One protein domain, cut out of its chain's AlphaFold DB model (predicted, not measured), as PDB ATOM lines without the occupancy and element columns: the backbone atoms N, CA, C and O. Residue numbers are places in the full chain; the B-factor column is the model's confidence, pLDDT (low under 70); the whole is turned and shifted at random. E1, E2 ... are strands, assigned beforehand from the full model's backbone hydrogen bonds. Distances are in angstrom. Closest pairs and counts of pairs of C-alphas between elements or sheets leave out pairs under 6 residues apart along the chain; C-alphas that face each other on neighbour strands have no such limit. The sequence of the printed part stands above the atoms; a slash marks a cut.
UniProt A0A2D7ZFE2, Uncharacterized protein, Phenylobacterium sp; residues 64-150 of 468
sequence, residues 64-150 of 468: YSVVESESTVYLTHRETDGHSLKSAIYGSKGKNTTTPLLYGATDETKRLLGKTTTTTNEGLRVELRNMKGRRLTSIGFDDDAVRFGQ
ATOM      1  N   TYR A  64     180.063 177.975 130.512       87.00
ATOM      2  CA  TYR A  64     180.906 177.354 129.497       87.00
ATOM      3  C   TYR A  64     181.463 176.049 130.047       87.00
ATOM      4  O   TYR A  64     181.856 175.997 131.208       87.00
ATOM      5  N   SER A  65     181.489 175.003 129.227       88.12
ATOM      6  CA  SER A  65     182.091 173.726 129.606       88.12
ATOM      7  C   SER A  65     183.606 173.877 129.721       88.12
ATOM      8  O   SER A  65     184.230 174.554 128.903       88.12
ATOM      9  N   VAL A  66     184.166 173.260 130.757       88.88
ATOM     10  CA  VAL A  66     185.593 173.225 131.071       88.88
ATOM     11  C   VAL A  66     186.142 171.881 130.627       88.88
ATOM     12  O   VAL A  66     185.730 170.839 131.123       88.88
ATOM     13  N   VAL A  67     187.127 171.904 129.733       87.94
ATOM     14  CA  VAL A  67     187.951 170.734 129.429       87.94
ATOM     15  C   VAL A  67     189.368 171.017 129.904       87.94
ATOM     16  O   VAL A  67     190.053 171.911 129.399       87.94
ATOM     17  N   GLU A  68     189.795 170.277 130.922       85.88
ATOM     18  CA  GLU A  68     191.113 170.438 131.520       85.88
ATOM     19  C   GLU A  68     192.228 169.940 130.588       85.88
ATOM     20  O   GLU A  68     192.149 168.880 129.970       85.88
ATOM     21  N   SER A  69     193.308 170.710 130.530       82.19
ATOM     22  CA  SER A  69     194.606 170.333 129.979       82.19
ATOM     23  C   SER A  69     195.695 170.832 130.943       82.19
ATOM     24  O   SER A  69     195.430 171.687 131.784       82.19
ATOM     25  N   GLU A  70     196.921 170.311 130.855       79.06
ATOM     26  CA  GLU A  70     197.984 170.412 131.882       79.06
ATOM     27  C   GLU A  70     198.003 171.695 132.737       79.06
ATOM     28  O   GLU A  70     197.894 171.642 133.955       79.06
ATOM     29  N   SER A  71     198.188 172.861 132.110       81.56
ATOM     30  CA  SER A  71     198.145 174.179 132.774       81.56
ATOM     31  C   SER A  71     197.145 175.124 132.105       81.56
ATOM     32  O   SER A  71     197.185 176.341 132.301       81.56
ATOM     33  N   THR A  72     196.269 174.578 131.263       87.00
ATOM     34  CA  THR A  72     195.354 175.352 130.428       87.00
ATOM     35  C   THR A  72     193.978 174.723 130.446       87.00
ATOM     36  O   THR A  72     193.859 173.513 130.321       87.00
ATOM     37  N   VAL A  73     192.940 175.538 130.497       88.75
ATOM     38  CA  VAL A  73     191.563 175.080 130.339       88.75
ATOM     39  C   VAL A  73     191.073 175.455 128.953       88.75
ATOM     40  O   VAL A  73     191.301 176.573 128.489       88.75
ATOM     41  N   TYR A  74     190.392 174.526 128.296       88.19
ATOM     42  CA  TYR A  74     189.626 174.796 127.090       88.19
ATOM     43  C   TYR A  74     188.175 175.057 127.472       88.19
ATOM     44  O   TYR A  74     187.547 174.246 128.147       88.19
ATOM     45  N   LEU A  75     187.669 176.213 127.057       87.62
ATOM     46  CA  LEU A  75     186.313 176.662 127.315       87.62
ATOM     47  C   LEU A  75     185.504 176.605 126.026       87.62
ATOM     48  O   LEU A  75     185.878 177.218 125.022       87.62
ATOM     49  N   THR A  76     184.377 175.903 126.065       85.69
ATOM     50  CA  THR A  76     183.427 175.815 124.949       85.69
ATOM     51  C   THR A  76     182.012 176.108 125.427       85.69
ATOM     52  O   THR A  76     181.706 175.999 126.615       85.69
ATOM     53  N   HIS A  77     181.111 176.476 124.514       81.00
ATOM     54  CA  HIS A  77     179.685 176.516 124.851       81.00
ATOM     55  C   HIS A  77     179.227 175.125 125.298       81.00
ATOM     56  O   HIS A  77     179.720 174.111 124.796       81.00
ATOM     57  N   ARG A  78     178.313 175.080 126.268       76.62
ATOM     58  CA  ARG A  78     177.711 173.826 126.719       76.62
ATOM     59  C   ARG A  78     176.825 173.276 125.603       76.62
ATOM     60  O   ARG A  78     176.001 174.010 125.065       76.62
ATOM     61  N   GLU A  79     177.001 172.003 125.269       69.00
ATOM     62  CA  GLU A  79     176.090 171.317 124.355       69.00
ATOM     63  C   GLU A  79     174.724 171.179 125.042       69.00
ATOM     64  O   GLU A  79     174.624 170.723 126.184       69.00
ATOM     65  N   THR A  80     173.680 171.635 124.363       67.19
ATOM     66  CA  THR A  80     172.282 171.491 124.784       67.19
ATOM     67  C   THR A  80     171.507 170.866 123.636       67.19
ATOM     68  O   THR A  80     171.869 171.084 122.479       67.19
ATOM     69  N   ASP A  81     170.435 170.129 123.918       55.19
ATOM     70  CA  ASP A  81     169.630 169.497 122.868       55.19
ATOM     71  C   ASP A  81     169.197 170.529 121.807       55.19
ATOM     72  O   ASP A  81     168.635 171.579 122.120       55.19
ATOM     73  N   GLY A  82     169.543 170.262 120.542       55.47
ATOM     74  CA  GLY A  82     169.331 171.176 119.408       55.47
ATOM     75  C   GLY A  82     170.473 172.161 119.101       55.47
ATOM     76  O   GLY A  82     170.426 172.824 118.067       55.47
ATOM     77  N   HIS A  83     171.523 172.239 119.928       54.56
ATOM     78  CA  HIS A  83     172.675 173.132 119.736       54.56
ATOM     79  C   HIS A  83     174.013 172.491 120.164       54.56
ATOM     80  O   HIS A  83     174.308 172.354 121.348       54.56
ATOM     81  N   SER A  84     174.882 172.193 119.188       60.94
ATOM     82  CA  SER A  84     176.237 171.630 119.382       60.94
ATOM     83  C   SER A  84     177.368 172.617 119.040       60.94
ATOM     84  O   SER A  84     178.475 172.239 118.652       60.94
ATOM     85  N   LEU A  85     177.090 173.921 119.118       63.88
ATOM     86  CA  LEU A  85     177.975 174.956 118.587       63.88
ATOM     87  C   LEU A  85     179.249 175.132 119.441       63.88
ATOM     88  O   LEU A  85     179.269 175.924 120.379       63.88
ATOM     89  N   LYS A  86     180.363 174.505 119.045       68.56
ATOM     90  CA  LYS A  86     181.713 174.745 119.604       68.56
ATOM     91  C   LYS A  86     182.390 175.986 119.006       68.56
ATOM     92  O   LYS A  86     183.557 175.960 118.630       68.56
ATOM     93  N   SER A  87     181.641 177.076 118.855       68.88
ATOM     94  CA  SER A  87     182.167 178.318 118.277       68.88
ATOM     95  C   SER A  87     182.941 179.148 119.305       68.88
ATOM     96  O   SER A  87     183.044 178.798 120.482       68.88
ATOM     97  N   ALA A  88     183.509 180.261 118.843       71.44
ATOM     98  CA  ALA A  88     184.205 181.204 119.702       71.44
ATOM     99  C   ALA A  88     183.294 181.789 120.793       71.44
ATOM    100  O   ALA A  88     182.084 181.964 120.621       71.44
ATOM    101  N   ILE A  89     183.908 182.129 121.919       75.94
ATOM    102  CA  ILE A  89     183.242 182.806 123.030       75.94
ATOM    103  C   ILE A  89     183.269 184.306 122.738       75.94
ATOM    104  O   ILE A  89     184.271 184.812 122.254       75.94
ATOM    105  N   TYR A  90     182.188 185.037 123.001       68.19
ATOM    106  CA  TYR A  90     182.140 186.490 122.806       68.19
ATOM    107  C   TYR A  90     181.930 187.178 124.155       68.19
ATOM    108  O   TYR A  90     180.948 186.887 124.836       68.19
ATOM    109  N   GLY A  91     182.846 188.076 124.517       68.88
ATOM    110  CA  GLY A  91     182.674 189.022 125.624       68.88
ATOM    111  C   GLY A  91     182.317 190.412 125.113       68.88
ATOM    112  O   GLY A  91     182.128 190.614 123.908       68.88
ATOM    113  N   SER A  92     182.245 191.399 126.011       63.50
ATOM    114  CA  SER A  92     181.817 192.754 125.626       63.50
ATOM    115  C   SER A  92     182.808 193.470 124.704       63.50
ATOM    116  O   SER A  92     182.422 194.372 123.965       63.50
ATOM    117  N   LYS A  93     184.070 193.024 124.685       68.06
ATOM    118  CA  LYS A  93     185.147 193.569 123.844       68.06
ATOM    119  C   LYS A  93     185.336 192.797 122.528       68.06
ATOM    120  O   LYS A  93     186.263 193.082 121.776       68.06
ATOM    121  N   GLY A  94     184.450 191.840 122.227       69.88
ATOM    122  CA  GLY A  94     184.447 191.067 120.985       69.88
ATOM    123  C   GLY A  94     184.838 189.593 121.143       69.88
ATOM    124  O   GLY A  94     184.769 189.000 122.225       69.88
ATOM    125  N   LYS A  95     185.221 188.975 120.021       73.06
ATOM    126  CA  LYS A  95     185.529 187.541 119.929       73.06
ATOM    127  C   LYS A  95     186.704 187.174 120.840       73.06
ATOM    128  O   LYS A  95     187.768 187.772 120.745       73.06
ATOM    129  N   ASN A  96     186.514 186.152 121.666       71.19
ATOM    130  CA  ASN A  96     187.485 185.571 122.593       71.19
ATOM    131  C   ASN A  96     188.108 186.580 123.568       71.19
ATOM    132  O   ASN A  96     189.192 186.357 124.109       71.19
ATOM    133  N   THR A  97     187.399 187.683 123.807       69.19
ATOM    134  CA  THR A  97     187.705 188.618 124.886       69.19
ATOM    135  C   THR A  97     186.916 188.177 126.104       69.19
ATOM    136  O   THR A  97     185.697 188.055 126.043       69.19
ATOM    137  N   THR A  98     187.613 187.829 127.177       72.25
ATOM    138  CA  THR A  98     186.974 187.353 128.401       72.25
ATOM    139  C   THR A  98     187.695 187.899 129.609       72.25
ATOM    140  O   THR A  98     188.875 188.258 129.562       72.25
ATOM    141  N   THR A  99     186.980 187.921 130.719       78.12
ATOM    142  CA  THR A  99     187.520 188.367 131.991       78.12
ATOM    143  C   THR A  99     188.486 187.313 132.540       78.12
ATOM    144  O   THR A  99     188.339 186.120 132.256       78.12
ATOM    145  N   PRO A 100     189.513 187.721 133.303       82.44
ATOM    146  CA  PRO A 100     190.514 186.785 133.803       82.44
ATOM    147  C   PRO A 100     189.981 185.886 134.924       82.44
ATOM    148  O   PRO A 100     190.605 184.873 135.213       82.44
ATOM    149  N   LEU A 101     188.871 186.240 135.575       88.00
ATOM    150  CA  LEU A 101     188.322 185.486 136.698       88.00
ATOM    151  C   LEU A 101     187.185 184.571 136.230       88.00
ATOM    152  O   LEU A 101     186.209 185.027 135.633       88.00
ATOM    153  N   LEU A 102     187.324 183.285 136.536       89.31
ATOM    154  CA  LEU A 102     186.364 182.228 136.242       89.31
ATOM    155  C   LEU A 102     185.741 181.744 137.550       89.31
ATOM    156  O   LEU A 102     186.457 181.482 138.516       89.31
ATOM    157  N   TYR A 103     184.426 181.607 137.566       90.56
ATOM    158  CA  TYR A 103     183.642 181.095 138.685       90.56
ATOM    159  C   TYR A 103     183.112 179.717 138.333       90.56
ATOM    160  O   TYR A 103     182.693 179.515 137.195       90.56
ATOM    161  N   GLY A 104     183.088 178.801 139.294       90.06
ATOM    162  CA  GLY A 104     182.349 177.555 139.165       90.06
ATOM    163  C   GLY A 104     180.879 177.826 138.838       90.06
ATOM    164  O   GLY A 104     180.269 178.758 139.369       90.06
ATOM    165  N   ALA A 105     180.320 177.073 137.892       88.25
ATOM    166  CA  ALA A 105     178.926 177.231 137.499       88.25
ATOM    167  C   ALA A 105     177.946 176.665 138.537       88.25
ATOM    168  O   ALA A 105     176.792 177.103 138.545       88.25
ATOM    169  N   THR A 106     178.373 175.704 139.368       86.69
ATOM    170  CA  THR A 106     177.560 175.168 140.471       86.69
ATOM    171  C   THR A 106     177.956 175.774 141.813       86.69
ATOM    172  O   THR A 106     177.080 176.021 142.639       86.69
ATOM    173  N   ASP A 107     179.242 176.085 142.001       85.12
ATOM    174  CA  ASP A 107     179.765 176.698 143.220       85.12
ATOM    175  C   ASP A 107     180.607 177.948 142.915       85.12
ATOM    176  O   ASP A 107     181.785 177.887 142.559       85.12
ATOM    177  N   GLU A 108     180.010 179.121 143.133       83.56
ATOM    178  CA  GLU A 108     180.640 180.428 142.904       83.56
ATOM    179  C   GLU A 108     181.776 180.749 143.897       83.56
ATOM    180  O   GLU A 108     182.515 181.735 143.740       83.56
ATOM    181  N   THR A 109     181.943 179.941 144.949       83.19
ATOM    182  CA  THR A 109     183.090 180.063 145.856       83.19
ATOM    183  C   THR A 109     184.360 179.473 145.244       83.19
ATOM    184  O   THR A 109     185.461 179.934 145.561       83.19
ATOM    185  N   LYS A 110     184.220 178.531 144.301       88.88
ATOM    186  CA  LYS A 110     185.326 177.935 143.550       88.88
ATOM    187  C   LYS A 110     185.676 178.835 142.380       88.88
ATOM    188  O   LYS A 110     184.893 179.041 141.456       88.88
ATOM    189  N   ARG A 111     186.868 179.420 142.437       90.69
ATOM    190  CA  ARG A 111     187.302 180.448 141.487       90.69
ATOM    191  C   ARG A 111     188.661 180.108 140.911       90.69
ATOM    192  O   ARG A 111     189.534 179.629 141.636       90.69
ATOM    193  N   LEU A 112     188.850 180.409 139.631       90.31
ATOM    194  CA  LEU A 112     190.112 180.250 138.913       90.31
ATOM    195  C   LEU A 112     190.519 181.571 138.270       90.31
ATOM    196  O   LEU A 112     189.691 182.288 137.714       90.31
ATOM    197  N   LEU A 113     191.812 181.871 138.304       89.50
ATOM    198  CA  LEU A 113     192.383 183.056 137.684       89.50
ATOM    199  C   LEU A 113     193.207 182.681 136.446       89.50
ATOM    200  O   LEU A 113     194.221 181.975 136.526       89.50
ATOM    201  N   GLY A 114     192.774 183.192 135.299       87.75
ATOM    202  CA  GLY A 114     193.472 183.133 134.025       87.75
ATOM    203  C   GLY A 114     194.691 184.059 133.978       87.75
ATOM    204  O   GLY A 114     194.769 185.111 134.619       87.75
ATOM    205  N   LYS A 115     195.688 183.648 133.201       85.19
ATOM    206  CA  LYS A 115     196.930 184.370 132.926       85.19
ATOM    207  C   LYS A 115     196.900 184.972 131.529       85.19
ATOM    208  O   LYS A 115     197.090 186.175 131.391       85.19
ATOM    209  N   THR A 116     196.662 184.134 130.526       85.31
ATOM    210  CA  THR A 116     196.564 184.519 129.118       85.31
ATOM    211  C   THR A 116     195.403 183.776 128.471       85.31
ATOM    212  O   THR A 116     195.046 182.671 128.888       85.31
ATOM    213  N   THR A 117     194.797 184.387 127.460       85.69
ATOM    214  CA  THR A 117     193.768 183.758 126.635       85.69
ATOM    215  C   THR A 117     194.294 183.616 125.212       85.69
ATOM    216  O   THR A 117     194.880 184.537 124.649       85.69
ATOM    217  N   THR A 118     194.131 182.432 124.631       84.19
ATOM    218  CA  THR A 118     194.514 182.131 123.252       84.19
ATOM    219  C   THR A 118     193.271 181.714 122.482       84.19
ATOM    220  O   THR A 118     192.531 180.822 122.896       84.19
ATOM    221  N   THR A 119     193.044 182.369 121.345       77.62
ATOM    222  CA  THR A 119     191.945 182.022 120.443       77.62
ATOM    223  C   THR A 119     192.217 180.678 119.783       77.62
ATOM    224  O   THR A 119     193.279 180.479 119.197       77.62
ATOM    225  N   THR A 120     191.239 179.781 119.842       75.62
ATOM    226  CA  THR A 120     191.239 178.516 119.106       75.62
ATOM    227  C   THR A 120     190.118 178.509 118.068       75.62
ATOM    228  O   THR A 120     189.227 179.362 118.083       75.62
ATOM    229  N   ASN A 121     190.185 177.567 117.123       71.00
ATOM    230  CA  ASN A 121     189.119 177.373 116.132       71.00
ATOM    231  C   ASN A 121     187.830 176.858 116.789       71.00
ATOM    232  O   ASN A 121     186.737 177.183 116.334       71.00
ATOM    233  N   GLU A 122     187.979 176.119 117.891       74.12
ATOM    234  CA  GLU A 122     186.898 175.570 118.704       74.12
ATOM    235  C   GLU A 122     187.029 176.125 120.131       74.12
ATOM    236  O   GLU A 122     187.866 175.670 120.913       74.12
ATOM    237  N   GLY A 123     186.264 177.171 120.449       77.88
ATOM    238  CA  GLY A 123     186.239 177.787 121.781       77.88
ATOM    239  C   GLY A 123     187.419 178.708 122.128       77.88
ATOM    240  O   GLY A 123     187.929 179.460 121.290       77.88
ATOM    241  N   LEU A 124     187.790 178.701 123.411       85.75
ATOM    242  CA  LEU A 124     188.807 179.566 124.008       85.75
ATOM    243  C   LEU A 124     189.766 178.754 124.876       85.75
ATOM    244  O   LEU A 124     189.334 178.050 125.784       85.75
ATOM    245  N   ARG A 125     191.074 178.910 124.671       87.81
ATOM    246  CA  ARG A 125     192.083 178.342 125.571       87.81
ATOM    247  C   ARG A 125     192.514 179.386 126.595       87.81
ATOM    248  O   ARG A 125     192.984 180.456 126.219       87.81
ATOM    249  N   VAL A 126     192.406 179.067 127.878       88.75
ATOM    250  CA  VAL A 126     192.820 179.931 128.990       88.75
ATOM    251  C   VAL A 126     193.987 179.279 129.722       88.75
ATOM    252  O   VAL A 126     193.848 178.195 130.279       88.75
ATOM    253  N   GLU A 127     195.148 179.926 129.737       89.56
ATOM    254  CA  GLU A 127     196.271 179.520 130.587       89.56
ATOM    255  C   GLU A 127     195.977 179.932 132.027       89.56
ATOM    256  O   GLU A 127     195.706 181.103 132.288       89.56
ATOM    257  N   LEU A 128     196.023 178.993 132.968       89.25
ATOM    258  CA  LEU A 128     195.744 179.267 134.374       89.25
ATOM    259  C   LEU A 128     197.019 179.673 135.121       89.25
ATOM    260  O   LEU A 128     198.114 179.169 134.864       89.25
ATOM    261  N   ARG A 129     196.885 180.582 136.090       86.94
ATOM    262  CA  ARG A 129     197.999 180.956 136.976       86.94
ATOM    263  C   ARG A 129     198.333 179.832 137.960       86.94
ATOM    264  O   ARG A 129     197.468 179.046 138.319       86.94
ATOM    265  N   ASN A 130     199.605 179.760 138.361       82.69
ATOM    266  CA  ASN A 130     200.168 178.895 139.412       82.69
ATOM    267  C   ASN A 130     199.687 177.431 139.458       82.69
ATOM    268  O   ASN A 130     199.699 176.812 140.526       82.69
ATOM    269  N   MET A 131     199.343 176.832 138.316       84.75
ATOM    270  CA  MET A 131     198.991 175.411 138.273       84.75
ATOM    271  C   MET A 131     200.202 174.533 138.595       84.75
ATOM    272  O   MET A 131     200.065 173.584 139.355       84.75
ATOM    273  N   LYS A 132     201.411 174.884 138.120       82.25
ATOM    274  CA  LYS A 132     202.649 174.102 138.346       82.25
ATOM    275  C   LYS A 132     202.468 172.601 138.012       82.25
ATOM    276  O   LYS A 132     203.002 171.749 138.713       82.25
ATOM    277  N   GLY A 133     201.667 172.285 136.989       80.75
ATOM    278  CA  GLY A 133     201.325 170.909 136.599       80.75
ATOM    279  C   GLY A 133     200.301 170.195 137.497       80.75
ATOM    280  O   GLY A 133     200.048 169.008 137.302       80.75
ATOM    281  N   ARG A 134     199.716 170.883 138.485       85.31
ATOM    282  CA  ARG A 134     198.608 170.367 139.305       85.31
ATOM    283  C   ARG A 134     197.325 170.285 138.486       85.31
ATOM    284  O   ARG A 134     197.115 171.117 137.612       85.31
ATOM    285  N   ARG A 135     196.454 169.332 138.825       88.00
ATOM    286  CA  ARG A 135     195.115 169.221 138.229       88.00
ATOM    287  C   ARG A 135     194.100 170.143 138.911       88.00
ATOM    288  O   ARG A 135     194.270 170.441 140.096       88.00
ATOM    289  N   LEU A 136     193.021 170.524 138.232       88.31
ATOM    290  CA  LEU A 136     191.911 171.317 138.787       88.31
ATOM    291  C   LEU A 136     191.329 170.674 140.052       88.31
ATOM    292  O   LEU A 136     191.200 171.320 141.091       88.31
ATOM    293  N   THR A 137     191.111 169.363 140.014       88.50
ATOM    294  CA  THR A 137     190.607 168.607 141.168       88.50
ATOM    295  C   THR A 137     191.556 168.655 142.366       88.50
ATOM    296  O   THR A 137     191.114 168.733 143.509       88.50
ATOM    297  N   SER A 138     192.873 168.693 142.131       86.44
ATOM    298  CA  SER A 138     193.877 168.757 143.206       86.44
ATOM    299  C   SER A 138     193.962 170.120 143.900       86.44
ATOM    300  O   SER A 138     194.482 170.203 145.010       86.44
ATOM    301  N   ILE A 139     193.442 171.179 143.272       86.56
ATOM    302  CA  ILE A 139     193.300 172.509 143.883       86.56
ATOM    303  C   ILE A 139     191.885 172.743 144.437       86.56
ATOM    304  O   ILE A 139     191.575 173.854 144.858       86.56
ATOM    305  N   GLY A 140     191.032 171.711 144.454       87.12
ATOM    306  CA  GLY A 140     189.663 171.784 144.972       87.12
ATOM    307  C   GLY A 140     188.644 172.371 143.994       87.12
ATOM    308  O   GLY A 140     187.572 172.788 144.424       87.12
ATOM    309  N   PHE A 141     188.972 172.426 142.698       90.19
ATOM    310  CA  PHE A 141     188.037 172.800 141.641       90.19
ATOM    311  C   PHE A 141     187.489 171.533 140.971       90.19
ATOM    312  O   PHE A 141     188.212 170.818 140.280       90.19
ATOM    313  N   ASP A 142     186.216 171.246 141.207       90.25
ATOM    314  CA  ASP A 142     185.478 170.043 140.792       90.25
ATOM    315  C   ASP A 142     184.303 170.368 139.852       90.25
ATOM    316  O   ASP A 142     183.497 169.495 139.549       90.25
ATOM    317  N   ASP A 143     184.202 171.620 139.400       89.44
ATOM    318  CA  ASP A 143     183.130 172.076 138.526       89.44
ATOM    319  C   ASP A 143     183.457 171.816 137.046       89.44
ATOM    320  O   ASP A 143     184.498 172.228 136.537       89.44
ATOM    321  N   ASP A 144     182.524 171.203 136.316       89.00
ATOM    322  CA  ASP A 144     182.685 170.899 134.880       89.00
ATOM    323  C   ASP A 144     182.345 172.090 133.966       89.00
ATOM    324  O   ASP A 144     182.449 172.029 132.734       89.00
ATOM    325  N   ALA A 145     181.884 173.190 134.560       89.62
ATOM    326  CA  ALA A 145     181.520 174.400 133.851       89.62
ATOM    327  C   ALA A 145     181.896 175.650 134.644       89.62
ATOM    328  O   ALA A 145     181.864 175.664 135.873       89.62
ATOM    329  N   VAL A 146     182.206 176.726 133.920       89.88
ATOM    330  CA  VAL A 146     182.560 178.027 134.492       89.88
ATOM    331  C   VAL A 146     181.721 179.159 133.929       89.88
ATOM    332  O   VAL A 146     181.272 179.124 132.783       89.88
ATOM    333  N   ARG A 147     181.570 180.210 134.726       88.25
ATOM    334  CA  ARG A 147     181.085 181.524 134.307       88.25
ATOM    335  C   ARG A 147     182.237 182.517 134.352       88.25
ATOM    336  O   ARG A 147     183.087 182.457 135.238       88.25
ATOM    337  N   PHE A 148     182.261 183.450 133.411       85.06
ATOM    338  CA  PHE A 148     183.169 184.591 133.504       85.06
ATOM    339  C   PHE A 148     182.635 185.571 134.538       85.06
ATOM    340  O   PHE A 148     181.431 185.793 134.611       85.06
ATOM    341  N   GLY A 149     183.521 186.181 135.315       80.00
ATOM    342  CA  GLY A 149     183.131 187.251 136.223       80.00
ATOM    343  C   GLY A 149     184.213 188.303 136.387       80.00
ATOM    344  O   GLY A 149     185.347 188.150 135.928       80.00
ATOM    345  N   GLN A 150     183.847 189.402 137.037       75.75
ATOM    346  CA  GLN A 150     184.751 190.505 137.339       75.75
ATOM    347  C   GLN A 150     184.743 190.800 138.825       75.75
ATOM    348  O   GLN A 150     183.735 190.624 139.504       75.75
TER     349      GLN A 150
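What this domain is: This is residues 64 to 150 of the 468 residues of an uncharacterized protein of Phenylobacterium sp (UniProt A0A2D7ZFE2). A small closed barrel of six antiparallel strands, with two long loops: residues 78 to 100 reach far out at Gly 82, and residues 129 to 144 run by the opposite end of the longest axis. Round the ring run E1, E2, E5, E4, E3, E6 and back to E1. Of 87 printed residues, 35 are in named strands, E1 to E6 along the chain, with no named helix: the class is all strand. The whole is compact, radius of gyration of the C-alphas 12.3 A, spanning 33 by 26 by 24 A.

Where its parts are: Find C-alpha 64 at (180.906, 177.354, 129.497), where E1, residues 64 to 69, begins. E2 is residues 72 to 77, 16.7 A long; E5 is 124 to 128. E4, residues 111 to 119, is 21.6 A long and bends by 73 degrees at residue 115. E3 is 101 to 104; E6, 145 to 149, ends at C-alpha 149 (183.131, 187.251, 136.223).

How they stand to each other: Look first at the hairpin E1 and E2, with N 67 and O 74 2.9 A apart. On the other side of E2 is E5, N 73 to O 126 2.8 A. The hairpin E4 and E5 has N 118 and O 125 at 2.8 A; the hairpin E3 and E4 has N 102 and O 112 at 2.8 A. E3 and E6 pair at N 103 and O 147, 2.8 A, and N 64 and O 146, 2.8 A, close the ring. E3, E4, E5 form a meander, each strand the antiparallel neighbour of the one before; adding E2 or E6 gives a Greek key, its first strand beside its fourth.

The domain as a whole: The farthest C-alphas, of Gly 82 and Lys 132, are 38.4 A apart. The printed part has no cut. The links E2 to E3 and E5 to E6 are long. Look for pLDDT under 70 at residues 79 to 87, 90 to 94 and 97.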